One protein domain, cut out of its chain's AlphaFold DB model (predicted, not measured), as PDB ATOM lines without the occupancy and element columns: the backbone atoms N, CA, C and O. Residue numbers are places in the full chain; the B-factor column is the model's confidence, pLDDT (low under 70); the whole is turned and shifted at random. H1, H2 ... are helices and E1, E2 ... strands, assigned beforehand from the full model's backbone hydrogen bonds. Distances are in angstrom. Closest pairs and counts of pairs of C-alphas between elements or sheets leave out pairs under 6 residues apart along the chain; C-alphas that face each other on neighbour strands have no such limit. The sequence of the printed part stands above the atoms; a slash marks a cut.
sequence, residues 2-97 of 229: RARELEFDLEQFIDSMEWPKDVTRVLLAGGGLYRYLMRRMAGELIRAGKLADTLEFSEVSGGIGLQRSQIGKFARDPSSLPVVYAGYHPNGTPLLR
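Overview. This is residues 2 to 97 of the 229 residues of an uncharacterized protein of Variovorax sp. JS1663 (UniProt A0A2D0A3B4). A small parallel pair of strands, E1 and E2, stands between the long helix H3 and the helix H4, while the hairpin E3 and E4 comes close to H3 and E2, and H1 runs beside residues 33 to 37 of H3. The 96 printed residues, mixed in class, hold four named helices and four named strands in the order H1 H2 E1 H3 E2 H4 E3 E4. The whole is compact, with a radius of gyration of the C-alphas of 13.3 A and spans of 32 by 29 by 25 A.

Arrangement. H1, residues 3 to 8, touches H3, residues 32 to 47, the same way at a shallow tilt of 32 degrees, the closest C-alphas being those of Ala 3 and Tyr 34, 6.6 A apart. H2, residues 10 to 16, only just touches H3, with 3 pairs of C-alphas within 8 A, the closest those of Leu 10 and Met 41 at 7.0 A. E1, residues 25 to 28, and E2, residues 56 to 59, are parallel neighbours, with N 26 and O 56 at 2.8 A. E1, H3 and E2 form a strand-helix-strand unit, two parallel strands joined through a helix, with a right-handed crossover. The closest C-alphas of E1 and H4, residues 64 to 76, are those of Leu 27 and Phe 74, 7.5 A apart; H3 and H4 are apart. E3, residues 85 to 88, and E4, residues 94 to 96, form an antiparallel hairpin, with N 95 and O 87 at 2.8 A. Every O i to N i+4 pair is within hydrogen-bond range in H2, H3 and H4; H1 has 0 of 2, but 2 of 3 O i to N i+3 pairs.

Along the chain. H1 begins at C-alpha 3 (-27.838, -12.456, 17.962). H3 is 22.9 A long and H4 18.7 A. E4 ends at C-alpha 96 (-23.968, -12.153, 39.315).

Size, cuts and confidence. The C-alphas farthest apart, of Gly 65 and Pro 90, are 35.8 A apart. The printed part has no cut and no long link. Confidence is under 70 at residues 2 to 8, 10 to 11 and 14.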
ATOM      1  N   ARG A   2     -30.493 -12.895  13.914       58.78
ATOM      2  CA  ARG A   2     -29.208 -13.365  14.466       58.78
ATOM      3  C   ARG A   2     -28.858 -12.533  15.704       58.78
ATOM      4  O   ARG A   2     -29.106 -11.338  15.721       58.78
ATOM      5  N   ALA A   3     -28.212 -13.131  16.707       55.69
ATOM      6  CA  ALA A   3     -27.838 -12.456  17.962       55.69
ATOM      7  C   ALA A   3     -27.065 -11.128  17.773       55.69
ATOM      8  O   ALA A   3     -27.203 -10.224  18.584       55.69
ATOM      9  N   ARG A   4     -26.298 -10.987  16.682       57.31
ATOM     10  CA  ARG A   4     -25.595  -9.738  16.330       57.31
ATOM     11  C   ARG A   4     -26.513  -8.611  15.846       57.31
ATOM     12  O   ARG A   4     -26.182  -7.455  16.041       57.31
ATOM     13  N   GLU A   5     -27.638  -8.930  15.211       60.69
ATOM     14  CA  GLU A   5     -28.611  -7.925  14.750       60.69
ATOM     15  C   GLU A   5     -29.328  -7.290  15.950       60.69
ATOM     16  O   GLU A   5     -29.561  -6.090  15.976       60.69
ATOM     17  N   LEU A   6     -29.567  -8.091  16.993       61.91
ATOM     18  CA  LEU A   6     -30.188  -7.667  18.250       61.91
ATOM     19  C   LEU A   6     -29.309  -6.694  19.056       61.91
ATOM     20  O   LEU A   6     -29.819  -5.929  19.863       61.91
ATOM     21  N   GLU A   7     -27.992  -6.715  18.839       62.81
ATOM     22  CA  GLU A   7     -27.057  -5.783  19.480       62.81
ATOM     23  C   GLU A   7     -27.106  -4.384  18.847       62.81
ATOM     24  O   GLU A   7     -26.914  -3.397  19.552       62.81
ATOM     25  N   PHE A   8     -27.390  -4.293  17.543       59.25
ATOM     26  CA  PHE A   8     -27.451  -3.018  16.820       59.25
ATOM     27  C   PHE A   8     -28.774  -2.271  17.004       59.25
ATOM     28  O   PHE A   8     -28.779  -1.051  16.885       59.25
ATOM     29  N   ASP A   9     -29.861  -2.980  17.319       71.06
ATOM     30  CA  ASP A   9     -31.215  -2.407  17.392       71.06
ATOM     31  C   ASP A   9     -31.906  -2.661  18.741       71.06
ATOM     32  O   ASP A   9     -33.131  -2.757  18.855       71.06
ATOM     33  N   LEU A  10     -31.100  -2.818  19.794       67.81
ATOM     34  CA  LEU A  10     -31.588  -3.188  21.119       67.81
ATOM     35  C   LEU A  10     -32.576  -2.158  21.683       67.81
ATOM     36  O   LEU A  10     -33.574  -2.544  22.284       67.81
ATOM     37  N   GLU A  11     -32.314  -0.867  21.468       67.38
ATOM     38  CA  GLU A  11     -33.185   0.225  21.921       67.38
ATOM     39  C   GLU A  11     -34.549   0.183  21.221       67.38
ATOM     40  O   GLU A  11     -35.581   0.197  21.891       67.38
ATOM     41  N   GLN A  12     -34.571   0.019  19.892       71.69
ATOM     42  CA  GLN A  12     -35.817  -0.079  19.132       71.69
ATOM     43  C   GLN A  12     -36.627  -1.324  19.531       71.69
ATOM     44  O   GLN A  12     -37.849  -1.263  19.683       71.69
ATOM     45  N   PHE A  13     -35.950  -2.451  19.759       71.19
ATOM     46  CA  PHE A  13     -36.588  -3.678  20.229       71.19
ATOM     47  C   PHE A  13     -37.189  -3.515  21.633       71.19
ATOM     48  O   PHE A  13     -38.334  -3.906  21.863       71.19
ATOM     49  N   ILE A  14     -36.452  -2.886  22.552       69.81
ATOM     50  CA  ILE A  14     -36.909  -2.550  23.908       69.81
ATOM     51  C   ILE A  14     -38.149  -1.645  23.887       69.81
ATOM     52  O   ILE A  14     -39.044  -1.814  24.719       69.81
ATOM     53  N   ASP A  15     -38.218  -0.680  22.970       73.25
ATOM     54  CA  ASP A  15     -39.363   0.229  22.846       73.25
ATOM     55  C   ASP A  15     -40.607  -0.436  22.254       73.25
ATOM     56  O   ASP A  15     -41.724  -0.026  22.561       73.25
ATOM     57  N   SER A  16     -40.429  -1.498  21.470       74.88
ATOM     58  CA  SER A  16     -41.533  -2.221  20.832       74.88
ATOM     59  C   SER A  16     -42.269  -3.220  21.738       74.88
ATOM     60  O   SER A  16     -43.343  -3.692  21.364       74.88
ATOM     61  N   MET A  17     -41.715  -3.567  22.907       70.00
ATOM     62  CA  MET A  17     -42.291  -4.580  23.799       70.00
ATOM     63  C   MET A  17     -42.943  -3.975  25.040       70.00
ATOM     64  O   MET A  17     -42.307  -3.269  25.823       70.00
ATOM     65  N   GLU A  18     -44.202  -4.345  25.273       75.75
ATOM     66  CA  GLU A  18     -44.866  -4.120  26.554       75.75
ATOM     67  C   GLU A  18     -44.427  -5.184  27.565       75.75
ATOM     68  O   GLU A  18     -44.691  -6.377  27.406       75.75
ATOM     69  N   TRP A  19     -43.742  -4.741  28.619       75.94
ATOM     70  CA  TRP A  19     -43.335  -5.603  29.723       75.94
ATOM     71  C   TRP A  19     -44.431  -5.657  30.793       75.94
ATOM     72  O   TRP A  19     -44.977  -4.609  31.157       75.94
ATOM     73  N   PRO A  20     -44.757  -6.843  31.339       78.44
ATOM     74  CA  PRO A  20     -45.700  -6.923  32.442       78.44
ATOM     75  C   PRO A  20     -45.101  -6.232  33.676       78.44
ATOM     76  O   PRO A  20     -43.943  -6.455  34.027       78.44
ATOM     77  N   LYS A  21     -45.893  -5.383  34.336       73.50
ATOM     78  CA  LYS A  21     -45.424  -4.546  35.457       73.50
ATOM     79  C   LYS A  21     -45.145  -5.339  36.734       73.50
ATOM     80  O   LYS A  21     -44.335  -4.911  37.548       73.50
ATOM     81  N   ASP A  22     -45.773  -6.504  36.866       81.06
ATOM     82  CA  ASP A  22     -45.758  -7.313  38.087       81.06
ATOM     83  C   ASP A  22     -44.802  -8.514  37.995       81.06
ATOM     84  O   ASP A  22     -44.905  -9.472  38.763       81.06
ATOM     85  N   VAL A  23     -43.872  -8.507  37.032       82.81
ATOM     86  CA  VAL A  23     -42.866  -9.568  36.937       82.81
ATOM     87  C   VAL A  23     -41.885  -9.426  38.098       82.81
ATOM     88  O   VAL A  23     -41.184  -8.425  38.215       82.81
ATOM     89  N   THR A  24     -41.808 -10.456  38.936       85.31
ATOM     90  CA  THR A  24     -40.843 -10.546  40.044       85.31
ATOM     91  C   THR A  24     -39.628 -11.399  39.696       85.31
ATOM     92  O   THR A  24     -38.563 -11.228  40.291       85.31
ATOM     93  N   ARG A  25     -39.755 -12.293  38.704       88.25
ATOM     94  CA  ARG A  25     -38.672 -13.175  38.269       88.25
ATOM     95  C   ARG A  25     -38.712 -13.469  36.770       88.25
ATOM     96  O   ARG A  25     -39.773 -13.725  36.207       88.25
ATOM     97  N   VAL A  26     -37.538 -13.499  36.140       89.56
ATOM     98  CA  VAL A  26     -37.338 -13.807  34.717       89.56
ATOM     99  C   VAL A  26     -36.382 -14.989  34.554       89.56
ATOM    100  O   VAL A  26     -35.350 -15.070  35.217       89.56
ATOM    101  N   LEU A  27     -36.696 -15.901  33.632       90.19
ATOM    102  CA  LEU A  27     -35.789 -16.971  33.212       90.19
ATOM    103  C   LEU A  27     -35.105 -16.609  31.892       90.19
ATOM    104  O   LEU A  27     -35.771 -16.381  30.883       90.19
ATOM    105  N   LEU A  28     -33.774 -16.644  31.873       90.75
ATOM    106  CA  LEU A  28     -32.976 -16.478  30.663       90.75
ATOM    107  C   LEU A  28     -32.641 -17.846  30.067       90.75
ATOM    108  O   LEU A  28     -31.901 -18.646  30.649       90.75
ATOM    109  N   ALA A  29     -33.179 -18.098  28.876       88.19
ATOM    110  CA  ALA A  29     -33.010 -19.349  28.149       88.19
ATOM    111  C   ALA A  29     -32.132 -19.188  26.898       88.19
ATOM    112  O   ALA A  29     -32.016 -18.105  26.324       88.19
ATOM    113  N   GLY A  30     -31.522 -20.288  26.452       87.31
ATOM    114  CA  GLY A  30     -30.716 -20.339  25.231       87.31
ATOM    115  C   GLY A  30     -29.211 -20.413  25.484       87.31
ATOM    116  O   GLY A  30     -28.755 -20.677  26.596       87.31
ATOM    117  N   GLY A  31     -28.420 -20.224  24.425       85.50
ATOM    118  CA  GLY A  31     -26.955 -20.301  24.482       85.50
ATOM    119  C   GLY A  31     -26.312 -19.154  25.273       85.50
ATOM    120  O   GLY A  31     -26.936 -18.124  25.512       85.50
ATOM    121  N   GLY A  32     -25.034 -19.304  25.642       80.56
ATOM    122  CA  GLY A  32     -24.327 -18.328  26.486       80.56
ATOM    123  C   GLY A  32     -24.335 -16.894  25.938       80.56
ATOM    124  O   GLY A  32     -24.540 -15.955  26.705       80.56
ATOM    125  N   LEU A  33     -24.198 -16.728  24.615       80.12
ATOM    126  CA  LEU A  33     -24.289 -15.418  23.958       80.12
ATOM    127  C   LEU A  33     -25.697 -14.811  24.057       80.12
ATOM    128  O   LEU A  33     -25.832 -13.627  24.343       80.12
ATOM    129  N   TYR A  34     -26.743 -15.620  23.868       83.12
ATOM    130  CA  TYR A  34     -28.127 -15.159  24.007       83.12
ATOM    131  C   TYR A  34     -28.415 -14.704  25.432       83.12
ATOM    132  O   TYR A  34     -28.914 -13.601  25.628       83.12
ATOM    133  N   ARG A  35     -28.026 -15.507  26.429       86.25
ATOM    134  CA  ARG A  35     -28.208 -15.131  27.835       86.25
ATOM    135  C   ARG A  35     -27.431 -13.860  28.181       86.25
ATOM    136  O   ARG A  35     -27.964 -13.006  28.872       86.25
ATOM    137  N   TYR A  36     -26.221 -13.676  27.643       80.62
ATOM    138  CA  TYR A  36     -25.466 -12.426  27.797       80.62
ATOM    139  C   TYR A  36     -26.212 -11.204  27.247       80.62
ATOM    140  O   TYR A  36     -26.342 -10.206  27.956       80.62
ATOM    141  N   LEU A  37     -26.739 -11.285  26.024       81.62
ATOM    142  CA  LEU A  37     -27.493 -10.182  25.426       81.62
ATOM    143  C   LEU A  37     -28.789  -9.900  26.189       81.62
ATOM    144  O   LEU A  37     -29.081  -8.743  26.477       81.62
ATOM    145  N   MET A  38     -29.526 -10.941  26.588       86.75
ATOM    146  CA  MET A  38     -30.737 -10.782  27.397       86.75
ATOM    147  C   MET A  38     -30.437 -10.133  28.754       86.75
ATOM    148  O   MET A  38     -31.192  -9.265  29.184       86.75
ATOM    149  N   ARG A  39     -29.316 -10.487  29.406       84.38
ATOM    150  CA  ARG A  39     -28.872  -9.826  30.646       84.38
ATOM    151  C   ARG A  39     -28.653  -8.333  30.437       84.38
ATOM    152  O   ARG A  39     -29.106  -7.542  31.259       84.38
ATOM    153  N   ARG A  40     -27.965  -7.956  29.355       82.31
ATOM    154  CA  ARG A  40     -27.700  -6.550  29.019       82.31
ATOM    155  C   ARG A  40     -28.995  -5.790  28.733       82.31
ATOM    156  O   ARG A  40     -29.202  -4.721  29.290       82.31
ATOM    157  N   MET A  41     -29.886  -6.378  27.936       83.44
ATOM    158  CA  MET A  41     -31.210  -5.824  27.639       83.44
ATOM    159  C   MET A  41     -32.016  -5.547  28.910       83.44
ATOM    160  O   MET A  41     -32.574  -4.467  29.068       83.44
ATOM    161  N   ALA A  42     -32.047  -6.509  29.831       84.75
ATOM    162  CA  ALA A  42     -32.729  -6.359  31.107       84.75
ATOM    163  C   ALA A  42     -32.155  -5.206  31.951       84.75
ATOM    164  O   ALA A  42     -32.918  -4.464  32.561       84.75
ATOM    165  N   GLY A  43     -30.835  -4.998  31.916       83.69
ATOM    166  CA  GLY A  43     -30.197  -3.858  32.576       83.69
ATOM    167  C   GLY A  43     -30.639  -2.513  32.013       83.69
ATOM    168  O   GLY A  43     -30.966  -1.604  32.773       83.69
ATOM    169  N   GLU A  44     -30.718  -2.401  30.686       83.56
ATOM    170  CA  GLU A  44     -31.226  -1.190  30.033       83.56
ATOM    171  C   GLU A  44     -32.706  -0.939  30.348       83.56
ATOM    172  O   GLU A  44     -33.098   0.196  30.612       83.56
ATOM    173  N   LEU A  45     -33.524  -1.992  30.401       83.12
ATOM    174  CA  LEU A  45     -34.938  -1.898  30.770       83.12
ATOM    175  C   LEU A  45     -35.140  -1.429  32.217       83.12
ATOM    176  O   LEU A  45     -36.007  -0.592  32.471       83.12
ATOM    177  N   ILE A  46     -34.333  -1.930  33.154       83.62
ATOM    178  CA  ILE A  46     -34.350  -1.480  34.552       83.62
ATOM    179  C   ILE A  46     -33.916  -0.015  34.638       83.62
ATOM    180  O   ILE A  46     -34.588   0.794  35.274       83.62
ATOM    181  N   ARG A  47     -32.849   0.366  33.924       83.06
ATOM    182  CA  ARG A  47     -32.363   1.755  33.871       83.06
ATOM    183  C   ARG A  47     -33.397   2.719  33.287       83.06
ATOM    184  O   ARG A  47     -33.509   3.849  33.751       83.06
ATOM    185  N   ALA A  48     -34.160   2.270  32.295       82.81
ATOM    186  CA  ALA A  48     -35.261   3.023  31.704       82.81
ATOM    187  C   ALA A  48     -36.528   3.060  32.588       82.81
ATOM    188  O   ALA A  48     -37.518   3.674  32.194       82.81
ATOM    189  N   GLY A  49     -36.534   2.392  33.750       83.00
ATOM    190  CA  GLY A  49     -37.697   2.296  34.636       83.00
ATOM    191  C   GLY A  49     -38.832   1.427  34.086       83.00
ATOM    192  O   GLY A  49     -39.961   1.514  34.565       83.00
ATOM    193  N   LYS A  50     -38.555   0.605  33.065       83.38
ATOM    194  CA  LYS A  50     -39.523  -0.319  32.453       83.38
ATOM    195  C   LYS A  50     -39.618  -1.652  33.199       83.38
ATOM    196  O   LYS A  50     -40.629  -2.337  33.081       83.38
ATOM    197  N   LEU A  51     -38.581  -2.013  33.952       84.00
ATOM    198  CA  LEU A  51     -38.543  -3.177  34.838       84.00
ATOM    199  C   LEU A  51     -38.134  -2.747  36.250       84.00
ATOM    200  O   LEU A  51     -37.386  -1.784  36.413       84.00
ATOM    201  N   ALA A  52     -38.616  -3.473  37.258       83.50
ATOM    202  CA  ALA A  52     -38.242  -3.242  38.649       83.50
ATOM    203  C   ALA A  52     -36.759  -3.575  38.891       83.50
ATOM    204  O   ALA A  52     -36.238  -4.559  38.368       83.50
ATOM    205  N   ASP A  53     -36.093  -2.788  39.731       81.88
ATOM    206  CA  ASP A  53     -34.714  -3.033  40.176       81.88
ATOM    207  C   ASP A  53     -34.590  -4.274  41.077       81.88
ATOM    208  O   ASP A  53     -33.539  -4.909  41.120       81.88
ATOM    209  N   THR A  54     -35.682  -4.666  41.736       82.56
ATOM    210  CA  THR A  54     -35.791  -5.891  42.541       82.56
ATOM    211  C   THR A  54     -36.031  -7.157  41.714       82.56
ATOM    212  O   THR A  54     -36.274  -8.217  42.291       82.56
ATOM    213  N   LEU A  55     -36.040  -7.066  40.382       85.62
ATOM    214  CA  LEU A  55     -36.342  -8.198  39.514       85.62
ATOM    215  C   LEU A  55     -35.250  -9.273  39.601       85.62
ATOM    216  O   LEU A  55     -34.065  -9.016  39.382       85.62
ATOM    217  N   GLU A  56     -35.659 -10.508  39.880       87.06
ATOM    218  CA  GLU A  56     -34.738 -11.635  39.979       87.06
ATOM    219  C   GLU A  56     -34.561 -12.341  38.631       87.06
ATOM    220  O   GLU A  56     -35.519 -12.537  37.883       87.06
ATOM    221  N   PHE A  57     -33.343 -12.805  38.339       88.31
ATOM    222  CA  PHE A  57     -33.070 -13.582  37.128       88.31
ATOM    223  C   PHE A  57     -32.532 -14.969  37.458       88.31
ATOM    224  O   PHE A  57     -31.586 -15.125  38.234       88.31
ATOM    225  N   SER A  58     -33.101 -15.968  36.796       90.19
ATOM    226  CA  SER A  58     -32.602 -17.340  36.745       90.19
ATOM    227  C   SER A  58     -32.077 -17.646  35.344       90.19
ATOM    228  O   SER A  58     -32.505 -17.037  34.365       90.19
ATOM    229  N   GLU A  59     -31.172 -18.616  35.221       90.44
ATOM    230  CA  GLU A  59     -30.654 -19.056  33.922       90.44
ATOM    231  C   GLU A  59     -30.753 -20.563  33.758       90.44
ATOM    232  O   GLU A  59     -30.574 -21.328  34.706       90.44
ATOM    233  N   VAL A  60     -30.971 -20.987  32.515       90.19
ATOM    234  CA  VAL A  60     -30.833 -22.395  32.144       90.19
ATOM    235  C   VAL A  60     -29.362 -22.778  31.948       90.19
ATOM    236  O   VAL A  60     -28.518 -21.962  31.559       90.19
ATOM    237  N   SER A  61     -29.059 -24.055  32.152       86.38
ATOM    238  CA  SER A  61     -27.729 -24.642  31.994       86.38
ATOM    239  C   SER A  61     -27.777 -25.976  31.239       86.38
ATOM    240  O   SER A  61     -28.835 -26.564  31.019       86.38
ATOM    241  N   GLY A  62     -26.605 -26.445  30.802       87.00
ATOM    242  CA  GLY A  62     -26.450 -27.711  30.084       87.00
ATOM    243  C   GLY A  62     -27.020 -27.716  28.661       87.00
ATOM    244  O   GLY A  62     -27.204 -26.670  28.033       87.00
ATOM    245  N   GLY A  63     -27.235 -28.922  28.128       88.81
ATOM    246  CA  GLY A  63     -27.735 -29.149  26.770       88.81
ATOM    247  C   GLY A  63     -29.235 -28.884  26.611       88.81
ATOM    248  O   GLY A  63     -29.962 -28.714  27.588       88.81
ATOM    249  N   ILE A  64     -29.718 -28.893  25.365       87.12
ATOM    250  CA  ILE A  64     -31.100 -28.518  25.005       87.12
ATOM    251  C   ILE A  64     -32.153 -29.312  25.799       87.12
ATOM    252  O   ILE A  64     -33.138 -28.729  26.248       87.12
ATOM    253  N   GLY A  65     -31.946 -30.617  26.007       90.56
ATOM    254  CA  GLY A  65     -32.869 -31.454  26.784       90.56
ATOM    255  C   GLY A  65     -33.012 -30.995  28.240       90.56
ATOM    256  O   GLY A  65     -34.129 -30.823  28.729       90.56
ATOM    257  N   LEU A  66     -31.890 -30.703  28.906       92.06
ATOM    258  CA  LEU A  66     -31.890 -30.194  30.278       92.06
ATOM    259  C   LEU A  66     -32.523 -28.802  30.356       92.06
ATOM    260  O   LEU A  66     -33.366 -28.566  31.220       92.06
ATOM    261  N   GLN A  67     -32.185 -27.912  29.419       92.25
ATOM    262  CA  GLN A  67     -32.770 -26.572  29.367       92.25
ATOM    263  C   GLN A  67     -34.299 -26.627  29.230       92.25
ATOM    264  O   GLN A  67     -34.998 -25.904  29.935       92.25
ATOM    265  N   ARG A  68     -34.847 -27.517  28.389       90.69
ATOM    266  CA  ARG A  68     -36.306 -27.712  28.264       90.69
ATOM    267  C   ARG A  68     -36.943 -28.160  29.581       90.69
ATOM    268  O   ARG A  68     -37.980 -27.626  29.968       90.69
ATOM    269  N   SER A  69     -36.308 -29.097  30.287       92.00
ATOM    270  CA  SER A  69     -36.767 -29.543  31.610       92.00
ATOM    271  C   SER A  69     -36.764 -28.396  32.627       92.00
ATOM    272  O   SER A  69     -37.748 -28.196  33.338       92.00
ATOM    273  N   GLN A  70     -35.701 -27.590  32.648       93.06
ATOM    274  CA  GLN A  70     -35.577 -26.416  33.517       93.06
ATOM    275  C   GLN A  70     -36.642 -25.354  33.218       93.06
ATOM    276  O   GLN A  70     -37.249 -24.842  34.153       93.06
ATOM    277  N   ILE A  71     -36.932 -25.078  31.942       92.62
ATOM    278  CA  ILE A  71     -38.019 -24.168  31.542       92.62
ATOM    279  C   ILE A  71     -39.363 -24.680  32.071       92.62
ATOM    280  O   ILE A  71     -40.121 -23.919  32.666       92.62
ATOM    281  N   GLY A  72     -39.644 -25.976  31.910       91.38
ATOM    282  CA  GLY A  72     -40.870 -26.579  32.431       91.38
ATOM    283  C   GLY A  72     -40.974 -26.506  33.958       91.38
ATOM    284  O   GLY A  72     -42.061 -26.280  34.484       91.38
ATOM    285  N   LYS A  73     -39.857 -26.676  34.680       92.69
ATOM    286  CA  LYS A  73     -39.804 -26.509  36.143       92.69
ATOM    287  C   LYS A  73     -40.078 -25.062  36.545       92.69
ATOM    288  O   LYS A  73     -40.966 -24.838  37.356       92.69
ATOM    289  N   PHE A  74     -39.402 -24.106  35.915       91.75
ATOM    290  CA  PHE A  74     -39.583 -22.681  36.180       91.75
ATOM    291  C   PHE A  74     -41.017 -22.206  35.923       91.75
ATOM    292  O   PHE A  74     -41.568 -21.454  36.716       91.75
ATOM    293  N   ALA A  75     -41.647 -22.670  34.839       89.88
ATOM    294  CA  ALA A  75     -43.027 -22.311  34.519       89.88
ATOM    295  C   ALA A  75     -44.040 -22.813  35.566       89.88
ATOM    296  O   ALA A  75     -45.083 -22.195  35.750       89.88
ATOM    297  N   ARG A  76     -43.742 -23.933  36.242       93.94
ATOM    298  CA  ARG A  76     -44.562 -24.458  37.348       93.94
ATOM    299  C   ARG A  76     -44.255 -23.770  38.670       93.94
ATOM    300  O   ARG A  76     -45.160 -23.533  39.458       93.94
ATOM    301  N   ASP A  77     -42.981 -23.495  38.904       91.25
ATOM    302  CA  ASP A  77     -42.480 -22.875  40.115       91.25
ATOM    303  C   ASP A  77     -41.260 -22.006  39.774       91.25
ATOM    304  O   ASP A  77     -40.157 -22.535  39.577       91.25
ATOM    305  N   PRO A  78     -41.418 -20.672  39.726       86.06
ATOM    306  CA  PRO A  78     -40.316 -19.754  39.467       86.06
ATOM    307  C   PRO A  78     -39.179 -19.862  40.491       86.06
ATOM    308  O   PRO A  78     -38.048 -19.497  40.168       86.06
ATOM    309  N   SER A  79     -39.441 -20.385  41.698       85.62
ATOM    310  CA  SER A  79     -38.436 -20.586  42.750       85.62
ATOM    311  C   SER A  79     -37.532 -21.805  42.524       85.62
ATOM    312  O   SER A  79     -36.446 -21.878  43.098       85.62
ATOM    313  N   SER A  80     -37.924 -22.707  41.616       84.94
ATOM    314  CA  SER A  80     -37.242 -23.982  41.347       84.94
ATOM    315  C   SER A  80     -35.844 -23.858  40.735       84.94
ATOM    316  O   SER A  80     -35.085 -24.832  40.726       84.94
ATOM    317  N   LEU A  81     -35.498 -22.682  40.206       83.69
ATOM    318  CA  LEU A  81     -34.167 -22.378  39.693       83.69
ATOM    319  C   LEU A  81     -33.487 -21.314  40.560       83.69
ATOM    320  O   LEU A  81     -34.145 -20.377  41.025       83.69
ATOM    321  N   PRO A  82     -32.160 -21.424  40.760       81.12
ATOM    322  CA  PRO A  82     -31.418 -20.451  41.543       81.12
ATOM    323  C   PRO A  82     -31.478 -19.070  40.888       81.12
ATOM    324  O   PRO A  82     -31.509 -18.931  39.660       81.12
ATOM    325  N   VAL A  83     -31.478 -18.040  41.730       80.06
ATOM    326  CA  VAL A  83     -31.272 -16.661  41.285       80.06
ATOM    327  C   VAL A  83     -29.787 -16.486  41.036       80.06
ATOM    328  O   VAL A  83     -28.972 -16.616  41.946       80.06
ATOM    329  N   VAL A  84     -29.447 -16.186  39.792       81.44
ATOM    330  CA  VAL A  84     -28.061 -16.009  39.350       81.44
ATOM    331  C   VAL A  84     -27.641 -14.542  39.488       81.44
ATOM    332  O   VAL A  84     -26.466 -14.217  39.361       81.44
ATOM    333  N   TYR A  85     -28.582 -13.644  39.788       80.69
ATOM    334  CA  TYR A  85     -28.414 -12.203  39.659       80.69
ATOM    335  C   TYR A  85     -28.419 -11.437  40.983       80.69
ATOM    336  O   TYR A  85     -29.173 -11.770  41.895       80.69
ATOM    337  N   ALA A  86     -27.579 -10.403  41.076       74.94
ATOM    338  CA  ALA A  86     -27.438  -9.571  42.272       74.94
ATOM    339  C   ALA A  86     -27.775  -8.082  42.062       74.94
ATOM    340  O   ALA A  86     -28.062  -7.406  43.044       74.94
ATOM    341  N   GLY A  87     -27.751  -7.560  40.831       82.19
ATOM    342  CA  GLY A  87     -27.993  -6.136  40.547       82.19
ATOM    343  C   GLY A  87     -27.164  -5.622  39.368       82.19
ATOM    344  O   GLY A  87     -26.256  -6.309  38.914       82.19
ATOM    345  N   TYR A  88     -27.460  -4.436  38.831       82.75
ATOM    346  CA  TYR A  88     -26.736  -3.879  37.675       82.75
ATOM    347  C   TYR A  88     -25.694  -2.856  38.133       82.75
ATOM    348  O   TYR A  88     -25.973  -2.019  38.992       82.75
ATOM    349  N   HIS A  89     -24.510  -2.854  37.516       81.56
ATOM    350  CA  HIS A  89     -23.633  -1.686  37.581       81.56
ATOM    351  C   HIS A  89     -24.288  -0.481  36.876       81.56
ATOM    352  O   HIS A  89     -25.076  -0.673  35.944       81.56
ATOM    353  N   PRO A  90     -23.898   0.770  37.203       77.81
ATOM    354  CA  PRO A  90     -24.422   1.969  36.534       77.81
ATOM    355  C   PRO A  90     -24.229   1.993  35.010       77.81
ATOM    356  O   PRO A  90     -24.949   2.689  34.303       77.81
ATOM    357  N   ASN A  91     -23.256   1.235  34.495       76.06
ATOM    358  CA  ASN A  91     -22.985   1.083  33.066       76.06
ATOM    359  C   ASN A  91     -23.794  -0.054  32.397       76.06
ATOM    360  O   ASN A  91     -23.463  -0.444  31.279       76.06
ATOM    361  N   GLY A  92     -24.772  -0.645  33.093       73.81
ATOM    362  CA  GLY A  92     -25.612  -1.742  32.595       73.81
ATOM    363  C   GLY A  92     -24.958  -3.127  32.646       73.81
ATOM    364  O   GLY A  92     -25.560  -4.113  32.218       73.81
ATOM    365  N   THR A  93     -23.735  -3.247  33.176       81.44
ATOM    366  CA  THR A  93     -23.070  -4.550  33.308       81.44
ATOM    367  C   THR A  93     -23.762  -5.381  34.397       81.44
ATOM    368  O   THR A  93     -23.952  -4.883  35.508       81.44
ATOM    369  N   PRO A  94     -24.145  -6.641  34.114       82.06
ATOM    370  CA  PRO A  94     -24.845  -7.487  35.073       82.06
ATOM    371  C   PRO A  94     -23.931  -7.953  36.217       82.06
ATOM    372  O   PRO A  94     -22.881  -8.542  35.942       82.06
ATOM    373  N   LEU A  95     -24.364  -7.774  37.472       87.44
ATOM    374  CA  LEU A  95     -23.761  -8.417  38.644       87.44
ATOM    375  C   LEU A  95     -24.422  -9.767  38.906       87.44
ATOM    376  O   LEU A  95     -25.643  -9.902  38.978       87.44
ATOM    377  N   LEU A  96     -23.588 -10.775  39.084       86.62
ATOM    378  CA  LEU A  96     -23.968 -12.153  39.315       86.62
ATOM    379  C   LEU A  96     -23.838 -12.460  40.810       86.62
ATOM    380  O   LEU A  96     -22.887 -12.046  41.468       86.62
ATOM    381  N   ARG A  97     -24.799 -13.204  41.351       87.44
ATOM    382  CA  ARG A  97     -24.753 -13.723  42.724       87.44
ATOM    383  C   ARG A  97     -23.861 -14.959  42.813       87.44
ATOM    384  O   ARG A  97     -23.138 -15.131  43.790       87.44
TER     385      ARG A  97